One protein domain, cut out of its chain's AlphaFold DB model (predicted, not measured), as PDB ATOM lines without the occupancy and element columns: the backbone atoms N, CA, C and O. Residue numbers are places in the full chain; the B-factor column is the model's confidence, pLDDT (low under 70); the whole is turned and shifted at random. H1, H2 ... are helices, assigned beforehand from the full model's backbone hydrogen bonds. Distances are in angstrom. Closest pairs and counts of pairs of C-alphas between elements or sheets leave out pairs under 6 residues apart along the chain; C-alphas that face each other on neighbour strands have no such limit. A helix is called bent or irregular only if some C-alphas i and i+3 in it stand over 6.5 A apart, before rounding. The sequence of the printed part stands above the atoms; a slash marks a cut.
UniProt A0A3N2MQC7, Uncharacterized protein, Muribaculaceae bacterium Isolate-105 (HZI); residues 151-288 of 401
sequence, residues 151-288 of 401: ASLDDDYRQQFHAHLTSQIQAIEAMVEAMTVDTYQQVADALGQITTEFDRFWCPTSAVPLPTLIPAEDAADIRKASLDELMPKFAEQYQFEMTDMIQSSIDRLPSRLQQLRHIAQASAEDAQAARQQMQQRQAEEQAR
ATOM      1  N   ALA A 151      12.190 -29.167 -17.322       94.75
ATOM      2  CA  ALA A 151      10.946 -29.285 -16.559       94.75
ATOM      3  C   ALA A 151      10.877 -30.571 -15.709       94.75
ATOM      4  O   ALA A 151      10.420 -30.519 -14.572       94.75
ATOM      5  N   SER A 152      11.357 -31.712 -16.224       95.50
ATOM      6  CA  SER A 152      11.446 -32.955 -15.443       95.50
ATOM      7  C   SER A 152      12.465 -32.873 -14.303       95.50
ATOM      8  O   SER A 152      12.217 -33.428 -13.241       95.50
ATOM      9  N   LEU A 153      13.593 -32.184 -14.509       95.31
ATOM     10  CA  LEU A 153      14.577 -31.925 -13.451       95.31
ATOM     11  C   LEU A 153      14.011 -31.000 -12.371       95.31
ATOM     12  O   LEU A 153      14.154 -31.291 -11.188       95.31
ATOM     13  N   ASP A 154      13.338 -29.923 -12.775       95.62
ATOM     14  CA  ASP A 154      12.735 -28.964 -11.852       95.62
ATOM     15  C   ASP A 154      11.675 -29.637 -10.957       95.62
ATOM     16  O   ASP A 154      11.571 -29.301  -9.778       95.62
ATOM     17  N   ASP A 155      10.902 -30.585 -11.498       96.06
ATOM     18  CA  ASP A 155       9.915 -31.381 -10.755       96.06
ATOM     19  C   ASP A 155      10.576 -32.402  -9.809       96.06
ATOM     20  O   ASP A 155      10.243 -32.447  -8.627       96.06
ATOM     21  N   ASP A 156      11.578 -33.152 -10.280       96.38
ATOM     22  CA  ASP A 156      12.355 -34.098  -9.460       96.38
ATOM     23  C   ASP A 156      13.036 -33.394  -8.270       96.38
ATOM     24  O   ASP A 156      12.872 -33.802  -7.119       96.38
ATOM     25  N   TYR A 157      13.711 -32.261  -8.501       96.31
ATOM     26  CA  TYR A 157      14.316 -31.477  -7.420       96.31
ATOM     27  C   TYR A 157      13.280 -30.942  -6.421       96.31
ATOM     28  O   TYR A 157      13.545 -30.949  -5.219       96.31
ATOM     29  N   ARG A 158      12.085 -30.525  -6.871       95.69
ATOM     30  CA  ARG A 158      10.990 -30.122  -5.967       95.69
ATOM     31  C   ARG A 158      10.490 -31.290  -5.128       95.69
ATOM     32  O   ARG A 158      10.322 -31.130  -3.924       95.69
ATOM     33  N   GLN A 159      10.278 -32.461  -5.728       96.50
ATOM     34  CA  GLN A 159       9.838 -33.658  -5.005       96.50
ATOM     35  C   GLN A 159      10.859 -34.073  -3.939       96.50
ATOM     36  O   GLN A 159      10.481 -34.349  -2.800       96.50
ATOM     37  N   GLN A 160      12.154 -34.038  -4.267       95.88
ATOM     38  CA  GLN A 160      13.231 -34.340  -3.322       95.88
ATOM     39  C   GLN A 160      13.359 -33.288  -2.209       95.88
ATOM     40  O   GLN A 160      13.548 -33.654  -1.048       95.88
ATOM     41  N   PHE A 161      13.199 -31.998  -2.525       96.50
ATOM     42  CA  PHE A 161      13.143 -30.929  -1.524       96.50
ATOM     43  C   PHE A 161      11.956 -31.106  -0.566       96.50
ATOM     44  O   PHE A 161      12.142 -31.081   0.649       96.50
ATOM     45  N   HIS A 162      10.751 -31.352  -1.092       95.75
ATOM     46  CA  HIS A 162       9.565 -31.589  -0.269       95.75
ATOM     47  C   HIS A 162       9.728 -32.827   0.619       95.75
ATOM     48  O   HIS A 162       9.432 -32.751   1.807       95.75
ATOM     49  N   ALA A 163      10.268 -33.934   0.096       95.31
ATOM     50  CA  ALA A 163      10.555 -35.122   0.901       95.31
ATOM     51  C   ALA A 163      11.548 -34.828   2.042       95.31
ATOM     52  O   ALA A 163      11.350 -35.299   3.163       95.31
ATOM     53  N   HIS A 164      12.581 -34.015   1.789       94.62
ATOM     54  CA  HIS A 164      13.517 -33.577   2.826       94.62
ATOM     55  C   HIS A 164      12.826 -32.716   3.893       94.62
ATOM     56  O   HIS A 164      12.912 -33.032   5.076       94.62
ATOM     57  N   LEU A 165      12.092 -31.674   3.484       94.62
ATOM     58  CA  LEU A 165      11.366 -30.779   4.389       94.62
ATOM     59  C   LEU A 165      10.342 -31.542   5.247       94.62
ATOM     60  O   LEU A 165      10.335 -31.403   6.468       94.62
ATOM     61  N   THR A 166       9.526 -32.406   4.635       95.50
ATOM     62  CA  THR A 166       8.567 -33.255   5.356       95.50
ATOM     63  C   THR A 166       9.268 -34.189   6.344       95.50
ATOM     64  O   THR A 166       8.771 -34.359   7.453       95.50
ATOM     65  N   SER A 167      10.437 -34.745   6.004       95.56
ATOM     66  CA  SER A 167      11.207 -35.577   6.938       95.56
ATOM     67  C   SER A 167      11.719 -34.793   8.154       95.56
ATOM     68  O   SER A 167      11.782 -35.365   9.241       95.56
ATOM     69  N   GLN A 168      12.084 -33.514   7.998       94.56
ATOM     70  CA  GLN A 168      12.506 -32.665   9.122       94.56
ATOM     71  C   GLN A 168      11.315 -32.285  10.012       94.56
ATOM     72  O   GLN A 168      11.401 -32.384  11.236       94.56
ATOM     73  N   ILE A 169      10.178 -31.934   9.404       93.25
ATOM     74  CA  ILE A 169       8.921 -31.662  10.117       93.25
ATOM     75  C   ILE A 169       8.486 -32.890  10.931       93.25
ATOM     76  O   ILE A 169       8.256 -32.778  12.131       93.25
ATOM     77  N   GLN A 170       8.469 -34.079  10.322       93.94
ATOM     78  CA  GLN A 170       8.115 -35.325  11.012       93.94
ATOM     79  C   GLN A 170       9.084 -35.671  12.153       93.94
ATOM     80  O   GLN A 170       8.663 -36.237  13.159       93.94
ATOM     81  N   ALA A 171      10.369 -35.316  12.038       93.69
ATOM     82  CA  ALA A 171      11.330 -35.488  13.127       93.69
ATOM     83  C   ALA A 171      11.035 -34.556  14.318       93.69
ATOM     84  O   ALA A 171      11.146 -34.989  15.467       93.69
ATOM     85  N   ILE A 172      10.606 -33.313  14.062       93.44
ATOM     86  CA  ILE A 172      10.124 -32.379  15.093       93.44
ATOM     87  C   ILE A 172       8.849 -32.917  15.754       93.44
ATOM     88  O   ILE A 172       8.791 -33.020  16.980       93.44
ATOM     89  N   GLU A 173       7.853 -33.314  14.959       91.44
ATOM     90  CA  GLU A 173       6.587 -33.861  15.460       91.44
ATOM     91  C   GLU A 173       6.816 -35.105  16.329       91.44
ATOM     92  O   GLU A 173       6.296 -35.175  17.442       91.44
ATOM     93  N   ALA A 174       7.662 -36.042  15.886       93.00
ATOM     94  CA  ALA A 174       8.011 -37.241  16.647       93.00
ATOM     95  C   ALA A 174       8.777 -36.927  17.948       93.00
ATOM     96  O   ALA A 174       8.551 -37.584  18.967       93.00
ATOM     97  N   MET A 175       9.651 -35.913  17.947       91.56
ATOM     98  CA  MET A 175      10.367 -35.457  19.148       91.56
ATOM     99  C   MET A 175       9.403 -34.872  20.191       91.56
ATOM    100  O   MET A 175       9.494 -35.202  21.375       91.56
ATOM    101  N   VAL A 176       8.447 -34.047  19.751       90.50
ATOM    102  CA  VAL A 176       7.371 -33.513  20.601       90.50
ATOM    103  C   VAL A 176       6.431 -34.631  21.058       90.50
ATOM    104  O   VAL A 176       5.959 -34.620  22.200       90.50
ATOM    105  N   GLU A 177       6.156 -35.614  20.198       90.56
ATOM    106  CA  GLU A 177       5.254 -36.712  20.520       90.56
ATOM    107  C   GLU A 177       5.817 -37.622  21.619       90.56
ATOM    108  O   GLU A 177       5.108 -37.904  22.590       90.56
ATOM    109  N   ALA A 178       7.098 -37.985  21.511       90.19
ATOM    110  CA  ALA A 178       7.829 -38.822  22.464       90.19
ATOM    111  C   ALA A 178       8.194 -38.121  23.793       90.19
ATOM    112  O   ALA A 178       8.797 -38.744  24.671       90.19
ATOM    113  N   MET A 179       7.844 -36.841  23.964       91.88
ATOM    114  CA  MET A 179       8.081 -36.091  25.200       91.88
ATOM    115  C   MET A 179       7.386 -36.742  26.409       91.88
ATOM    116  O   MET A 179       6.201 -37.075  26.362       91.88
ATOM    117  N   THR A 180       8.101 -36.840  27.530       89.81
ATOM    118  CA  THR A 180       7.557 -37.221  28.840       89.81
ATOM    119  C   THR A 180       7.604 -36.029  29.801       89.81
ATOM    120  O   THR A 180       8.144 -34.969  29.482       89.81
ATOM    121  N   VAL A 181       7.040 -36.183  31.004       87.56
ATOM    122  CA  VAL A 181       7.075 -35.127  32.034       87.56
ATOM    123  C   VAL A 181       8.516 -34.768  32.432       87.56
ATOM    124  O   VAL A 181       8.788 -33.601  32.709       87.56
ATOM    125  N   ASP A 182       9.428 -35.743  32.410       88.94
ATOM    126  CA  ASP A 182      10.824 -35.582  32.830       88.94
ATOM    127  C   ASP A 182      11.738 -35.072  31.700       88.94
ATOM    128  O   ASP A 182      12.732 -34.398  31.969       88.94
ATOM    129  N   THR A 183      11.408 -35.349  30.430       90.56
ATOM    130  CA  THR A 183      12.213 -34.914  29.270       90.56
ATOM    131  C   THR A 183      11.810 -33.552  28.699       90.56
ATOM    132  O   THR A 183      12.489 -33.058  27.801       90.56
ATOM    133  N   TYR A 184      10.770 -32.901  29.239       91.88
ATOM    134  CA  TYR A 184      10.252 -31.604  28.771       91.88
ATOM    135  C   TYR A 184      11.340 -30.568  28.455       91.88
ATOM    136  O   TYR A 184      11.370 -30.028  27.352       91.88
ATOM    137  N   GLN A 185      12.248 -30.299  29.403       90.06
ATOM    138  CA  GLN A 185      13.260 -29.253  29.217       90.06
ATOM    139  C   GLN A 185      14.255 -29.628  28.111       90.06
ATOM    140  O   GLN A 185      14.634 -28.778  27.318       90.06
ATOM    141  N   GLN A 186      14.605 -30.912  28.005       91.94
ATOM    142  CA  GLN A 186      15.507 -31.415  26.967       91.94
ATOM    143  C   GLN A 186      14.886 -31.266  25.571       91.94
ATOM    144  O   GLN A 186      15.587 -30.897  24.636       91.94
ATOM    145  N   VAL A 187      13.574 -31.505  25.435       92.00
ATOM    146  CA  VAL A 187      12.837 -31.301  24.175       92.00
ATOM    147  C   VAL A 187      12.721 -29.811  23.836       92.00
ATOM    148  O   VAL A 187      12.963 -29.433  22.693       92.00
ATOM    149  N   ALA A 188      12.411 -28.954  24.814       90.75
ATOM    150  CA  ALA A 188      12.338 -27.506  24.610       90.75
ATOM    151  C   ALA A 188      13.690 -26.912  24.168       90.75
ATOM    152  O   ALA A 188      13.746 -26.169  23.187       90.75
ATOM    153  N   ASP A 189      14.778 -27.289  24.847       92.38
ATOM    154  CA  ASP A 189      16.134 -26.853  24.509       92.38
ATOM    155  C   ASP A 189      16.558 -27.392  23.132       92.38
ATOM    156  O   ASP A 189      17.121 -26.646  22.332       92.38
ATOM    157  N   ALA A 190      16.251 -28.660  22.817       92.81
ATOM    158  CA  ALA A 190      16.577 -29.271  21.529       92.81
ATOM    159  C   ALA A 190      15.880 -28.574  20.351       92.81
ATOM    160  O   ALA A 190      16.542 -28.276  19.358       92.81
ATOM    161  N   LEU A 191      14.583 -28.259  20.467       92.12
ATOM    162  CA  LEU A 191      13.838 -27.523  19.437       92.12
ATOM    163  C   LEU A 191      14.434 -26.133  19.181       92.12
ATOM    164  O   LEU A 191      14.558 -25.725  18.028       92.12
ATOM    165  N   GLY A 192      14.877 -25.440  20.236       89.50
ATOM    166  CA  GLY A 192      15.550 -24.142  20.130       89.50
ATOM    167  C   GLY A 192      16.943 -24.177  19.482       89.50
ATOM    168  O   GLY A 192      17.483 -23.117  19.171       89.50
ATOM    169  N   GLN A 193      17.534 -25.361  19.274       92.62
ATOM    170  CA  GLN A 193      18.817 -25.547  18.577       92.62
ATOM    171  C   GLN A 193      18.658 -26.035  17.125       92.62
ATOM    172  O   GLN A 193      19.659 -26.180  16.416       92.62
ATOM    173  N   ILE A 194      17.435 -26.303  16.650       92.12
ATOM    174  CA  ILE A 194      17.213 -26.740  15.265       92.12
ATOM    175  C   ILE A 194      17.486 -25.571  14.312       92.12
ATOM    176  O   ILE A 194      16.959 -24.471  14.461       92.12
ATOM    177  N   THR A 195      18.327 -25.820  13.309       91.12
ATOM    178  CA  THR A 195      18.717 -24.813  12.318       91.12
ATOM    179  C   THR A 195      17.598 -24.584  11.299       91.12
ATOM    180  O   THR A 195      17.158 -25.521  10.633       91.12
ATOM    181  N   THR A 196      17.172 -23.329  11.152       92.06
ATOM    182  CA  THR A 196      16.196 -22.886  10.138       92.06
ATOM    183  C   THR A 196      16.843 -22.472   8.813       92.06
ATOM    184  O   THR A 196      16.146 -22.300   7.820       92.06
ATOM    185  N   GLU A 197      18.170 -22.341   8.754       92.00
ATOM    186  CA  GLU A 197      18.899 -22.144   7.496       92.00
ATOM    187  C   GLU A 197      18.948 -23.447   6.681       92.00
ATOM    188  O   GLU A 197      19.266 -24.517   7.205       92.00
ATOM    189  N   PHE A 198      18.656 -23.361   5.383       93.12
ATOM    190  CA  PHE A 198      18.774 -24.490   4.459       93.12
ATOM    191  C   PHE A 198      20.233 -24.724   4.047       93.12
ATOM    192  O   PHE A 198      20.992 -23.769   3.856       93.12
ATOM    193  N   ASP A 199      20.633 -25.983   3.853       90.81
ATOM    194  CA  ASP A 199      22.005 -26.302   3.456       90.81
ATOM    195  C   ASP A 199      22.316 -25.797   2.037       90.81
ATOM    196  O   ASP A 199      21.850 -26.330   1.031       90.81
ATOM    197  N   ARG A 200      23.193 -24.793   1.951       86.50
ATOM    198  CA  ARG A 200      23.718 -24.247   0.689       86.50
ATOM    199  C   ARG A 200      24.484 -25.266  -0.167       86.50
ATOM    200  O   ARG A 200      24.747 -24.984  -1.334       86.50
ATOM    201  N   PHE A 201      24.894 -26.398   0.407       87.75
ATOM    202  CA  PHE A 201      25.562 -27.498  -0.288       87.75
ATOM    203  C   PHE A 201      24.612 -28.651  -0.652       87.75
ATOM    204  O   PHE A 201      25.072 -29.662  -1.189       87.75
ATOM    205  N   TRP A 202      23.299 -28.496  -0.430       91.06
ATOM    206  CA  TRP A 202      22.290 -29.467  -0.842       91.06
ATOM    207  C   TRP A 202      22.308 -29.649  -2.367       91.06
ATOM    208  O   TRP A 202      21.843 -28.811  -3.136       91.06
ATOM    209  N   CYS A 203      22.893 -30.760  -2.808       86.88
ATOM    210  CA  CYS A 203      23.083 -31.097  -4.215       86.88
ATOM    211  C   CYS A 203      22.731 -32.576  -4.427       86.88
ATOM    212  O   CYS A 203      23.617 -33.438  -4.473       86.88
ATOM    213  N   PRO A 204      21.431 -32.915  -4.473       89.88
ATOM    214  CA  PRO A 204      21.009 -34.295  -4.611       89.88
ATOM    215  C   PRO A 204      21.236 -34.808  -6.040       89.88
ATOM    216  O   PRO A 204      21.268 -34.057  -7.020       89.88
ATOM    217  N   THR A 205      21.358 -36.128  -6.174       89.00
ATOM    218  CA  THR A 205      21.453 -36.765  -7.493       89.00
ATOM    219  C   THR A 205      20.057 -36.923  -8.082       89.00
ATOM    220  O   THR A 205      19.248 -37.692  -7.571       89.00
ATOM    221  N   SER A 206      19.784 -36.210  -9.176       90.06
ATOM    222  CA  SER A 206      18.524 -36.349  -9.910       90.06
ATOM    223  C   SER A 206      18.357 -37.761 -10.487       90.06
ATOM    224  O   SER A 206      19.297 -38.327 -11.051       90.06
ATOM    225  N   ALA A 207      17.139 -38.296 -10.389       89.88
ATOM    226  CA  ALA A 207      16.753 -39.590 -10.947       89.88
ATOM    227  C   ALA A 207      16.348 -39.513 -12.435       89.88
ATOM    228  O   ALA A 207      16.100 -40.545 -13.065       89.88
ATOM    229  N   VAL A 208      16.273 -38.310 -13.021       90.25
ATOM    230  CA  VAL A 208      15.809 -38.109 -14.401       90.25
ATOM    231  C   VAL A 208      16.843 -38.651 -15.407       90.25
ATOM    232  O   VAL A 208      17.987 -38.181 -15.434       90.25
ATOM    233  N   PRO A 209      16.469 -39.603 -16.285       87.19
ATOM    234  CA  PRO A 209      17.400 -40.225 -17.222       87.19
ATOM    235  C   PRO A 209      17.895 -39.244 -18.293       87.19
ATOM    236  O   PRO A 209      17.162 -38.368 -18.756       87.19
ATOM    237  N   LEU A 210      19.141 -39.432 -18.739       84.69
ATOM    238  CA  LEU A 210      19.765 -38.613 -19.780       84.69
ATOM    239  C   LEU A 210      19.043 -38.781 -21.140       84.69
ATOM    240  O   LEU A 210      18.964 -39.904 -21.649       84.69
ATOM    241  N   PRO A 211      18.558 -37.701 -21.786       82.94
ATOM    242  CA  PRO A 211      17.886 -37.807 -23.080       82.94
ATOM    243  C   PRO A 211      18.838 -38.159 -24.233       82.94
ATOM    244  O   PRO A 211      19.864 -37.516 -24.432       82.94
ATOM    245  N   THR A 212      18.425 -39.092 -25.094       73.31
ATOM    246  CA  THR A 212      19.219 -39.677 -26.202       73.31
ATOM    247  C   THR A 212      19.687 -38.729 -27.320       73.31
ATOM    248  O   THR A 212      20.306 -39.184 -28.277       73.31
ATOM    249  N   LEU A 213      19.381 -37.429 -27.245       71.75
ATOM    250  CA  LEU A 213      19.751 -36.406 -28.237       71.75
ATOM    251  C   LEU A 213      20.271 -35.107 -27.589       71.75
ATOM    252  O   LEU A 213      20.256 -34.052 -28.222       71.75
ATOM    253  N   ILE A 214      20.700 -35.163 -26.326       81.81
ATOM    254  CA  ILE A 214      21.366 -34.051 -25.635       81.81
ATOM    255  C   ILE A 214      22.777 -34.533 -25.255       81.81
ATOM    256  O   ILE A 214      22.884 -35.598 -24.645       81.81
ATOM    257  N   PRO A 215      23.854 -33.809 -25.621       84.31
ATOM    258  CA  PRO A 215      25.207 -34.128 -25.165       84.31
ATOM    259  C   PRO A 215      25.296 -34.204 -23.636       84.31
ATOM    260  O   PRO A 215      24.573 -33.506 -22.926       84.31
ATOM    261  N   ALA A 216      26.196 -35.039 -23.114       84.69
ATOM    262  CA  ALA A 216      26.341 -35.213 -21.668       84.69
ATOM    263  C   ALA A 216      26.763 -33.912 -20.950       84.69
ATOM    264  O   ALA A 216      26.316 -33.672 -19.828       84.69
ATOM    265  N   GLU A 217      27.563 -33.073 -21.616       86.56
ATOM    266  CA  GLU A 217      27.986 -31.746 -21.144       86.56
ATOM    267  C   GLU A 217      26.785 -30.792 -21.053       86.56
ATOM    268  O   GLU A 217      26.423 -30.380 -19.953       86.56
ATOM    269  N   ASP A 218      26.058 -30.574 -22.157       87.44
ATOM    270  CA  ASP A 218      24.806 -29.802 -22.185       87.44
ATOM    271  C   ASP A 218      23.798 -30.239 -21.104       87.44
ATOM    272  O   ASP A 218      23.087 -29.414 -20.532       87.44
ATOM    273  N   ALA A 219      23.699 -31.542 -20.822       89.50
ATOM    274  CA  ALA A 219      22.811 -32.065 -19.786       89.50
ATOM    275  C   ALA A 219      23.338 -31.842 -18.356       89.50
ATOM    276  O   ALA A 219      22.542 -31.745 -17.419       89.50
ATOM    277  N   ALA A 220      24.655 -31.768 -18.151       90.25
ATOM    278  CA  ALA A 220      25.239 -31.338 -16.882       90.25
ATOM    279  C   ALA A 220      24.978 -29.842 -16.641       90.25
ATOM    280  O   ALA A 220      24.511 -29.481 -15.561       90.25
ATOM    281  N   ASP A 221      25.156 -29.005 -17.666       92.56
ATOM    282  CA  ASP A 221      24.874 -27.568 -17.597       92.56
ATOM    283  C   ASP A 221      23.389 -27.283 -17.333       92.56
ATOM    284  O   ASP A 221      23.063 -26.469 -16.470       92.56
ATOM    285  N   ILE A 222      22.469 -27.989 -18.008       93.56
ATOM    286  CA  ILE A 222      21.021 -27.849 -17.761       93.56
ATOM    287  C   ILE A 222      20.657 -28.254 -16.325       93.56
ATOM    288  O   ILE A 222      19.856 -27.556 -15.704       93.56
ATOM    289  N   ARG A 223      21.242 -29.339 -15.788       93.44
ATOM    290  CA  ARG A 223      21.027 -29.775 -14.393       93.44
ATOM    291  C   ARG A 223      21.508 -28.739 -13.392       93.44
ATOM    292  O   ARG A 223      20.742 -28.340 -12.521       93.44
ATOM    293  N   LYS A 224      22.739 -28.255 -13.559       92.69
ATOM    294  CA  LYS A 224      23.301 -27.217 -12.696       92.69
ATOM    295  C   LYS A 224      22.462 -25.937 -12.753       92.69
ATOM    296  O   LYS A 224      22.015 -25.458 -11.722       92.69
ATOM    297  N   ALA A 225      22.159 -25.439 -13.951       94.75
ATOM    298  CA  ALA A 225      21.366 -24.224 -14.136       94.75
ATOM    299  C   ALA A 225      19.885 -24.367 -13.732       94.75
ATOM    300  O   ALA A 225      19.177 -23.361 -13.702       94.75
ATOM    301  N   SER A 226      19.380 -25.586 -13.519       95.19
ATOM    302  CA  SER A 226      18.065 -25.867 -12.923       95.19
ATOM    303  C   SER A 226      18.160 -25.760 -11.398       95.19
ATOM    304  O   SER A 226      17.470 -24.934 -10.802       95.19
ATOM    305  N   LEU A 227      19.100 -26.487 -10.783       94.00
ATOM    306  CA  LEU A 227      19.316 -26.460  -9.336       94.00
ATOM    307  C   LEU A 227      19.697 -25.056  -8.830       94.00
ATOM    308  O   LEU A 227      19.061 -24.560  -7.903       94.00
ATOM    309  N   ASP A 228      20.640 -24.372  -9.488       94.38
ATOM    310  CA  ASP A 228      21.071 -23.002  -9.151       94.38
ATOM    311  C   ASP A 228      19.891 -21.995  -9.157       94.38
ATOM    312  O   ASP A 228      19.895 -21.029  -8.395       94.38
ATOM    313  N   GLU A 229      18.855 -22.213  -9.983       95.56
ATOM    314  CA  GLU A 229      17.656 -21.354 -10.054       95.56
ATOM    315  C   GLU A 229      16.591 -21.701  -8.991       95.56
ATOM    316  O   GLU A 229      15.699 -20.893  -8.700       95.56
ATOM    317  N   LEU A 230      16.637 -22.915  -8.438       95.81
ATOM    318  CA  LEU A 230      15.691 -23.408  -7.434       95.81
ATOM    319  C   LEU A 230      16.213 -23.230  -6.004       95.81
ATOM    320  O   LEU A 230      15.419 -22.917  -5.120       95.81
ATOM    321  N   MET A 231      17.528 -23.338  -5.787       95.56
ATOM    322  CA  MET A 231      18.163 -23.238  -4.466       95.56
ATOM    323  C   MET A 231      17.729 -22.018  -3.630       95.56
ATOM    324  O   MET A 231      17.403 -22.216  -2.460       95.56
ATOM    325  N   PRO A 232      17.632 -20.781  -4.167       95.75
ATOM    326  CA  PRO A 232      17.163 -19.637  -3.379       95.75
ATOM    327  C   PRO A 232      15.707 -19.782  -2.909       95.75
ATOM    328  O   PRO A 232      15.384 -19.417  -1.784       95.75
ATOM    329  N   LYS A 233      14.841 -20.360  -3.753       95.44
ATOM    330  CA  LYS A 233      13.411 -20.571  -3.466       95.44
ATOM    331  C   LYS A 233      13.224 -21.671  -2.415       95.44
ATOM    332  O   LYS A 233      12.380 -21.546  -1.535       95.44
ATOM    333  N   PHE A 234      14.038 -22.726  -2.488       96.69
ATOM    334  CA  PHE A 234      14.088 -23.784  -1.475       96.69
ATOM    335  C   PHE A 234      14.600 -23.265  -0.129       96.69
ATOM    336  O   PHE A 234      14.017 -23.599   0.896       96.69
ATOM    337  N   ALA A 235      15.622 -22.405  -0.121       96.00
ATOM    338  CA  ALA A 235      16.120 -21.793   1.107       96.00
ATOM    339  C   ALA A 235      15.065 -20.903   1.788       96.00
ATOM    340  O   ALA A 235      14.837 -21.048   2.987       96.00
ATOM    341  N   GLU A 236      14.379 -20.047   1.023       96.25
ATOM    342  CA  GLU A 236      13.287 -19.197   1.520       96.25
ATOM    343  C   GLU A 236      12.121 -20.034   2.079       96.25
ATOM    344  O   GLU A 236      11.681 -19.803   3.208       96.25
ATOM    345  N   GLN A 237      11.660 -21.050   1.338       95.75
ATOM    346  CA  GLN A 237      10.569 -21.916   1.794       95.75
ATOM    347  C   GLN A 237      10.956 -22.736   3.032       95.75
ATOM    348  O   GLN A 237      10.176 -22.812   3.976       95.75
ATOM    349  N   TYR A 238      12.152 -23.334   3.055       96.81
ATOM    350  CA  TYR A 238      12.623 -24.116   4.198       96.81
ATOM    351  C   TYR A 238      12.721 -23.253   5.457       96.81
ATOM    352  O   TYR A 238      12.231 -23.654   6.510       96.81
ATOM    353  N   GLN A 239      13.287 -22.046   5.341       96.06
ATOM    354  CA  GLN A 239      13.393 -21.120   6.463       96.06
ATOM    355  C   GLN A 239      12.015 -20.743   7.015       96.06
ATOM    356  O   GLN A 239      11.835 -20.749   8.233       96.06
ATOM    357  N   PHE A 240      11.043 -20.453   6.145       95.69
ATOM    358  CA  PHE A 240       9.677 -20.130   6.551       95.69
ATOM    359  C   PHE A 240       8.999 -21.300   7.287       95.69
ATOM    360  O   PHE A 240       8.615 -21.158   8.448       95.69
ATOM    361  N   GLU A 241       8.915 -22.465   6.640       94.69
ATOM    362  CA  GLU A 241       8.191 -23.647   7.138       94.69
ATOM    363  C   GLU A 241       8.818 -24.195   8.431       94.69
ATOM    364  O   GLU A 241       8.109 -24.522   9.385       94.69
ATOM    365  N   MET A 242      10.154 -24.247   8.513       95.44
ATOM    366  CA  MET A 242      10.849 -24.715   9.718       95.44
ATOM    367  C   MET A 242      10.715 -23.729  10.880       95.44
ATOM    368  O   MET A 242      10.548 -24.165  12.016       95.44
ATOM    369  N   THR A 243      10.750 -22.416  10.622       94.62
ATOM    370  CA  THR A 243      10.551 -21.411  11.682       94.62
ATOM    371  C   THR A 243       9.137 -21.498  12.260       94.62
ATOM    372  O   THR A 243       8.988 -21.519  13.482       94.62
ATOM    373  N   ASP A 244       8.110 -21.607  11.407       94.00
ATOM    374  CA  ASP A 244       6.719 -21.753  11.855       94.00
ATOM    375  C   ASP A 244       6.509 -23.064  12.628       94.00
ATOM    376  O   ASP A 244       5.977 -23.051  13.740       94.00
ATOM    377  N   MET A 245       7.017 -24.191  12.114       93.44
ATOM    378  CA  MET A 245       6.903 -25.497  12.773       93.44
ATOM    379  C   MET A 245       7.594 -25.532  14.145       93.44
ATOM    380  O   MET A 245       7.016 -26.046  15.107       93.44
ATOM    381  N   ILE A 246       8.802 -24.968  14.271       93.94
ATOM    382  CA  ILE A 246       9.528 -24.891  15.549       93.94
ATOM    383  C   ILE A 246       8.766 -24.006  16.543       93.94
ATOM    384  O   ILE A 246       8.514 -24.444  17.667       93.94
ATOM    385  N   GLN A 247       8.341 -22.804  16.140       93.50
ATOM    386  CA  GLN A 247       7.622 -21.879  17.023       93.50
ATOM    387  C   GLN A 247       6.276 -22.464  17.480       93.50
ATOM    388  O   GLN A 247       5.997 -22.538  18.676       93.50
ATOM    389  N   SER A 248       5.486 -22.981  16.536       93.75
ATOM    390  CA  SER A 248       4.198 -23.641  16.780       93.75
ATOM    391  C   SER A 248       4.339 -24.873  17.682       93.75
ATOM    392  O   SER A 248       3.456 -25.146  18.499       93.75
ATOM    393  N   SER A 249       5.459 -25.600  17.591       90.94
ATOM    394  CA  SER A 249       5.784 -26.704  18.499       90.94
ATOM    395  C   SER A 249       6.094 -26.207  19.912       90.94
ATOM    396  O   SER A 249       5.471 -26.682  20.864       90.94
ATOM    397  N   ILE A 250       6.997 -25.226  20.048       92.06
ATOM    398  CA  ILE A 250       7.399 -24.621  21.329       92.06
ATOM    399  C   ILE A 250       6.180 -24.064  22.081       92.06
ATOM    400  O   ILE A 250       5.986 -24.393  23.253       92.06
ATOM    401  N   ASP A 251       5.310 -23.316  21.399       92.19
ATOM    402  CA  ASP A 251       4.107 -22.709  21.989       92.19
ATOM    403  C   ASP A 251       3.107 -23.756  22.525       92.19
ATOM    404  O   ASP A 251       2.344 -23.493  23.458       92.19
ATOM    405  N   ARG A 252       3.113 -24.974  21.962       90.44
ATOM    406  CA  ARG A 252       2.229 -26.084  22.365       90.44
ATOM    407  C   ARG A 252       2.816 -26.968  23.470       90.44
ATOM    408  O   ARG A 252       2.042 -27.669  24.136       90.44
ATOM    409  N   LEU A 253       4.133 -26.938  23.710       92.06
ATOM    410  CA  LEU A 253       4.791 -27.777  24.725       92.06
ATOM    411  C   LEU A 253       4.171 -27.655  26.133       92.06
ATOM    412  O   LEU A 253       3.945 -28.703  26.747       92.06
ATOM    413  N   PRO A 254       3.844 -26.457  26.672       92.25
ATOM    414  CA  PRO A 254       3.311 -26.342  28.034       92.25
ATOM    415  C   PRO A 254       1.945 -27.025  28.186       92.25
ATOM    416  O   PRO A 254       1.686 -27.698  29.186       92.25
ATOM    417  N   SER A 255       1.091 -26.914  27.167       89.94
ATOM    418  CA  SER A 255      -0.217 -27.575  27.113       89.94
ATOM    419  C   SER A 255      -0.071 -29.100  27.047       89.94
ATOM    420  O   SER A 255      -0.761 -29.821  27.772       89.94
ATOM    421  N   ARG A 256       0.879 -29.607  26.247       88.31
ATOM    422  CA  ARG A 256       1.185 -31.046  26.176       88.31
ATOM    423  C   ARG A 256       1.764 -31.571  27.498       88.31
ATOM    424  O   ARG A 256       1.372 -32.646  27.945       88.31
ATOM    425  N   LEU A 257       2.608 -30.798  28.186       91.44
ATOM    426  CA  LEU A 257       3.112 -31.137  29.525       91.44
ATOM    427  C   LEU A 257       1.979 -31.265  30.560       91.44
ATOM    428  O   LEU A 257       1.998 -32.187  31.376       91.44
ATOM    429  N   GLN A 258       0.981 -30.374  30.530       89.69
ATOM    430  CA  GLN A 258      -0.193 -30.476  31.407       89.69
ATOM    431  C   GLN A 258      -1.004 -31.751  31.130       89.69
ATOM    432  O   GLN A 258      -1.355 -32.464  32.070       89.69
ATOM    433  N   GLN A 259      -1.236 -32.083  29.855       87.88
ATOM    434  CA  GLN A 259      -1.916 -33.322  29.456       87.88
ATOM    435  C   GLN A 259      -1.155 -34.570  29.928       87.88
ATOM    436  O   GLN A 259      -1.754 -35.459  30.532       87.88
ATOM    437  N   LEU A 260       0.167 -34.619  29.731       89.31
ATOM    438  CA  LEU A 260       1.011 -35.730  30.185       89.31
ATOM    439  C   LEU A 260       0.994 -35.891  31.711       89.31
ATOM    440  O   LEU A 260       0.926 -37.017  32.199       89.31
ATOM    441  N   ARG A 261       0.994 -34.791  32.476       89.00
ATOM    442  CA  ARG A 261       0.846 -34.834  33.942       89.00
ATOM    443  C   ARG A 261      -0.516 -35.381  34.370       89.00
ATOM    444  O   ARG A 261      -0.561 -36.216  35.268       89.00
ATOM    445  N   HIS A 262      -1.598 -34.975  33.707       86.19
ATOM    446  CA  HIS A 262      -2.938 -35.503  33.976       86.19
ATOM    447  C   HIS A 262      -3.038 -37.001  33.640       86.19
ATOM    448  O   HIS A 262      -3.596 -37.774  34.414       86.19
ATOM    449  N   ILE A 263      -2.457 -37.440  32.517       82.44
ATOM    450  CA  ILE A 263      -2.395 -38.863  32.142       82.44
ATOM    451  C   ILE A 263      -1.547 -39.655  33.146       82.44
ATOM    452  O   ILE A 263      -1.942 -40.751  33.536       82.44
ATOM    453  N   ALA A 264      -0.421 -39.114  33.616       79.88
ATOM    454  CA  ALA A 264       0.412 -39.751  34.639       79.88
ATOM    455  C   ALA A 264      -0.309 -39.883  35.995       79.88
ATOM    456  O   ALA A 264      -0.155 -40.896  36.671       79.88
ATOM    457  N   GLN A 265      -1.128 -38.897  36.377       77.12
ATOM    458  CA  GLN A 265      -1.958 -38.954  37.586       77.12
ATOM    459  C   GLN A 265      -3.079 -39.992  37.446       77.12
ATOM    460  O   GLN A 265      -3.142 -40.923  38.247       77.12
ATOM    461  N   ALA A 266      -3.880 -39.911  36.379       73.56
ATOM    462  CA  ALA A 266      -4.960 -40.863  36.121       73.56
ATOM    463  C   ALA A 266      -4.444 -42.308  35.978       73.56
ATOM    464  O   ALA A 266      -5.007 -43.225  36.561       73.56
ATOM    465  N   SER A 267      -3.320 -42.523  35.285       65.56
ATOM    466  CA  SER A 267      -2.719 -43.862  35.174       65.56
ATOM    467  C   SER A 267      -2.052 -44.345  36.463       65.56
ATOM    468  O   SER A 267      -1.962 -45.554  36.658       65.56
ATOM    469  N   ALA A 268      -1.629 -43.463  37.375       65.69
ATOM    470  CA  ALA A 268      -1.204 -43.870  38.715       65.69
ATOM    471  C   ALA A 268      -2.399 -44.321  39.572       65.69
ATOM    472  O   ALA A 268      -2.292 -45.329  40.275       65.69
ATOM    473  N   GLU A 269      -3.536 -43.627  39.479       66.12
ATOM    474  CA  GLU A 269      -4.796 -43.988  40.142       66.12
ATOM    475  C   GLU A 269      -5.358 -45.305  39.581       66.12
ATOM    476  O   GLU A 269      -5.576 -46.254  40.340       66.12
ATOM    477  N   ASP A 270      -5.458 -45.435  38.255       59.38
ATOM    478  CA  ASP A 270      -5.873 -46.665  37.573       59.38
ATOM    479  C   ASP A 270      -4.890 -47.821  37.806       59.38
ATOM    480  O   ASP A 270      -5.317 -48.960  37.970       59.38
ATOM    481  N   ALA A 271      -3.575 -47.579  37.881       58.09
ATOM    482  CA  ALA A 271      -2.607 -48.628  38.210       58.09
ATOM    483  C   ALA A 271      -2.695 -49.067  39.679       58.09
ATOM    484  O   ALA A 271      -2.449 -50.239  39.973       58.09
ATOM    485  N   GLN A 272      -3.054 -48.178  40.612       59.44
ATOM    486  CA  GLN A 272      -3.335 -48.567  41.997       59.44
ATOM    487  C   GLN A 272      -4.641 -49.366  42.090       59.44
ATOM    488  O   GLN A 272      -4.638 -50.455  42.672       59.44
ATOM    489  N   ALA A 273      -5.713 -48.901  41.441       64.75
ATOM    490  CA  ALA A 273      -6.981 -49.619  41.350       64.75
ATOM    491  C   ALA A 273      -6.809 -50.991  40.676       64.75
ATOM    492  O   ALA A 273      -7.254 -52.005  41.210       64.75
ATOM    493  N   ALA A 274      -6.081 -51.068  39.559       58.19
ATOM    494  CA  ALA A 274      -5.799 -52.311  38.848       58.19
ATOM    495  C   ALA A 274      -4.877 -53.253  39.635       58.19
ATOM    496  O   ALA A 274      -5.065 -54.460  39.551       58.19
ATOM    497  N   ARG A 275      -3.921 -52.759  40.438       58.88
ATOM    498  CA  ARG A 275      -3.114 -53.614  41.336       58.88
ATOM    499  C   ARG A 275      -3.966 -54.219  42.453       58.88
ATOM    500  O   ARG A 275      -3.865 -55.420  42.693       58.88
ATOM    501  N   GLN A 276      -4.846 -53.434  43.074       60.88
ATOM    502  CA  GLN A 276      -5.798 -53.933  44.077       60.88
ATOM    503  C   GLN A 276      -6.794 -54.925  43.452       60.88
ATOM    504  O   GLN A 276      -7.006 -56.020  43.975       60.88
ATOM    505  N   GLN A 277      -7.334 -54.601  42.278       56.28
ATOM    506  CA  GLN A 277      -8.272 -55.452  41.549       56.28
ATOM    507  C   GLN A 277      -7.595 -56.686  40.922       56.28
ATOM    508  O   GLN A 277      -8.268 -57.680  40.682       56.28
ATOM    509  N   MET A 278      -6.282 -56.673  40.671       55.00
ATOM    510  CA  MET A 278      -5.509 -57.847  40.239       55.00
ATOM    511  C   MET A 278      -5.184 -58.766  41.419       55.00
ATOM    512  O   MET A 278      -5.230 -59.978  41.249       55.00
ATOM    513  N   GLN A 279      -4.944 -58.231  42.621       60.12
ATOM    514  CA  GLN A 279      -4.863 -59.045  43.842       60.12
ATOM    515  C   GLN A 279      -6.215 -59.703  44.168       60.12
ATOM    516  O   GLN A 279      -6.264 -60.901  44.438       60.12
ATOM    517  N   GLN A 280      -7.322 -58.960  44.053       58.72
ATOM    518  CA  GLN A 280      -8.675 -59.514  44.198       58.72
ATOM    519  C   GLN A 280      -8.996 -60.532  43.090       58.72
ATOM    520  O   GLN A 280      -9.441 -61.639  43.386       58.72
ATOM    521  N   ARG A 281      -8.679 -60.228  41.822       56.94
ATOM    522  CA  ARG A 281      -8.887 -61.171  40.712       56.94
ATOM    523  C   ARG A 281      -7.972 -62.388  40.758       56.94
ATOM    524  O   ARG A 281      -8.422 -63.433  40.330       56.94
ATOM    525  N   GLN A 282      -6.757 -62.337  41.306       53.88
ATOM    526  CA  GLN A 282      -5.962 -63.558  41.507       53.88
ATOM    527  C   GLN A 282      -6.612 -64.492  42.539       53.88
ATOM    528  O   GLN A 282      -6.618 -65.702  42.331       53.88
ATOM    529  N   ALA A 283      -7.242 -63.951  43.590       59.91
ATOM    530  CA  ALA A 283      -8.029 -64.751  44.530       59.91
ATOM    531  C   ALA A 283      -9.319 -65.316  43.892       59.91
ATOM    532  O   ALA A 283      -9.641 -66.490  44.077       59.91
ATOM    533  N   GLU A 284     -10.039 -64.519  43.094       61.34
ATOM    534  CA  GLU A 284     -11.282 -64.947  42.431       61.34
ATOM    535  C   GLU A 284     -11.064 -65.832  41.190       61.34
ATOM    536  O   GLU A 284     -11.889 -66.695  40.900       61.34
ATOM    537  N   GLU A 285      -9.972 -65.663  40.441       56.84
ATOM    538  CA  GLU A 285      -9.654 -66.447  39.238       56.84
ATOM    539  C   GLU A 285      -9.135 -67.844  39.605       56.84
ATOM    540  O   GLU A 285      -9.420 -68.802  38.884       56.84
ATOM    541  N   GLN A 286      -8.496 -67.995  40.773       54.47
ATOM    542  CA  GLN A 286      -8.235 -69.304  41.380       54.47
ATOM    543  C   GLN A 286      -9.554 -70.080  41.585       54.47
ATOM    544  O   GLN A 286      -9.621 -71.262  41.263       54.47
ATOM    545  N   ALA A 287     -10.625 -69.406  42.029       60.84
ATOM    546  CA  ALA A 287     -11.953 -70.002  42.211       60.84
ATOM    547  C   ALA A 287     -12.756 -70.143  40.897       60.84
ATOM    548  O   ALA A 287     -13.511 -71.101  40.714       60.84
ATOM    549  N   ARG A 288     -12.597 -69.218  39.940       59.31
ATOM    550  CA  ARG A 288     -13.303 -69.248  38.644       59.31
ATOM    551  C   ARG A 288     -12.696 -70.200  37.619       59.31
ATOM    552  O   ARG A 288     -13.438 -70.646  36.746       59.31
TER     553      ARG A 288
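AT A GLANCE: This is residues 151 to 288 of the 401 residues of an uncharacterized protein of Muribaculaceae bacterium Isolate-105 (HZI) (UniProt A0A3N2MQC7). One very long helix, H3, bends near its middle; H1 lies side by side with its first arm, H3a, while the far part of the second arm, residues 265 to 288, sticks out alone and makes much of the length. Short H2 folds back after H1 near the bend, and a long link then leads to the beginning of H3. The printed part has 138 residues with three named helices, H1, H2 and H3 in chain order, and no named strand: all helix. It is extended, with a radius of gyration of the C-alphas of 25.5 A and spans of 84 by 37 by 18 A.

HOW THE PARTS SIT: H3, residues 216 to 288, was assigned as one helix by its hydrogen bonds but is bent: C-alphas 251 and 254 are 7.1 A apart. Its arms, H3a with residues 216 to 251 and H3b with residues 254 to 288, are about perpendicular at 75 degrees. H3a is irregular, with C-alphas 229 and 232 6.9 A apart. H1, residues 151 to 177, touches H3a, the same way at a shallow tilt of 25 degrees; their closest C-alphas, of Asp 154 and Ser 226, are 6.3 A apart. H2, residues 184 to 191, forms a helical hairpin with H1; they only just touch, with 3 pairs of C-alphas within 8 A, the closest those of Val 176 and Val 187 at 6.9 A. H2 and H3a, also a hairpin, only just touch with 3 such pairs, the closest those of Leu 191 and Ile 246 at 6.4 A. H1 and H3b are apart. Every O i to N i+4 pair is within hydrogen-bond range in H1 and H2, against 29 of 32 in H3a and 30 of 31 in H3b.

IN THESE COORDINATES: H3a measures 50.6 A, H3b 47.2 A, H1 38.2 A and H2 10.8 A from first to last C-alpha. H1 begins at C-alpha 151 (10.946, -29.285, -16.559), and H3b ends at C-alpha 288 (-13.303, -69.248, 38.644).

THE WHOLE: The C-alphas farthest apart, of Pro 215 and Ala 287, are 84.9 A apart. The printed part has no cut; the link from H2 to H3, 24 residues, is long. Residues 267 to 288 have pLDDT under 70.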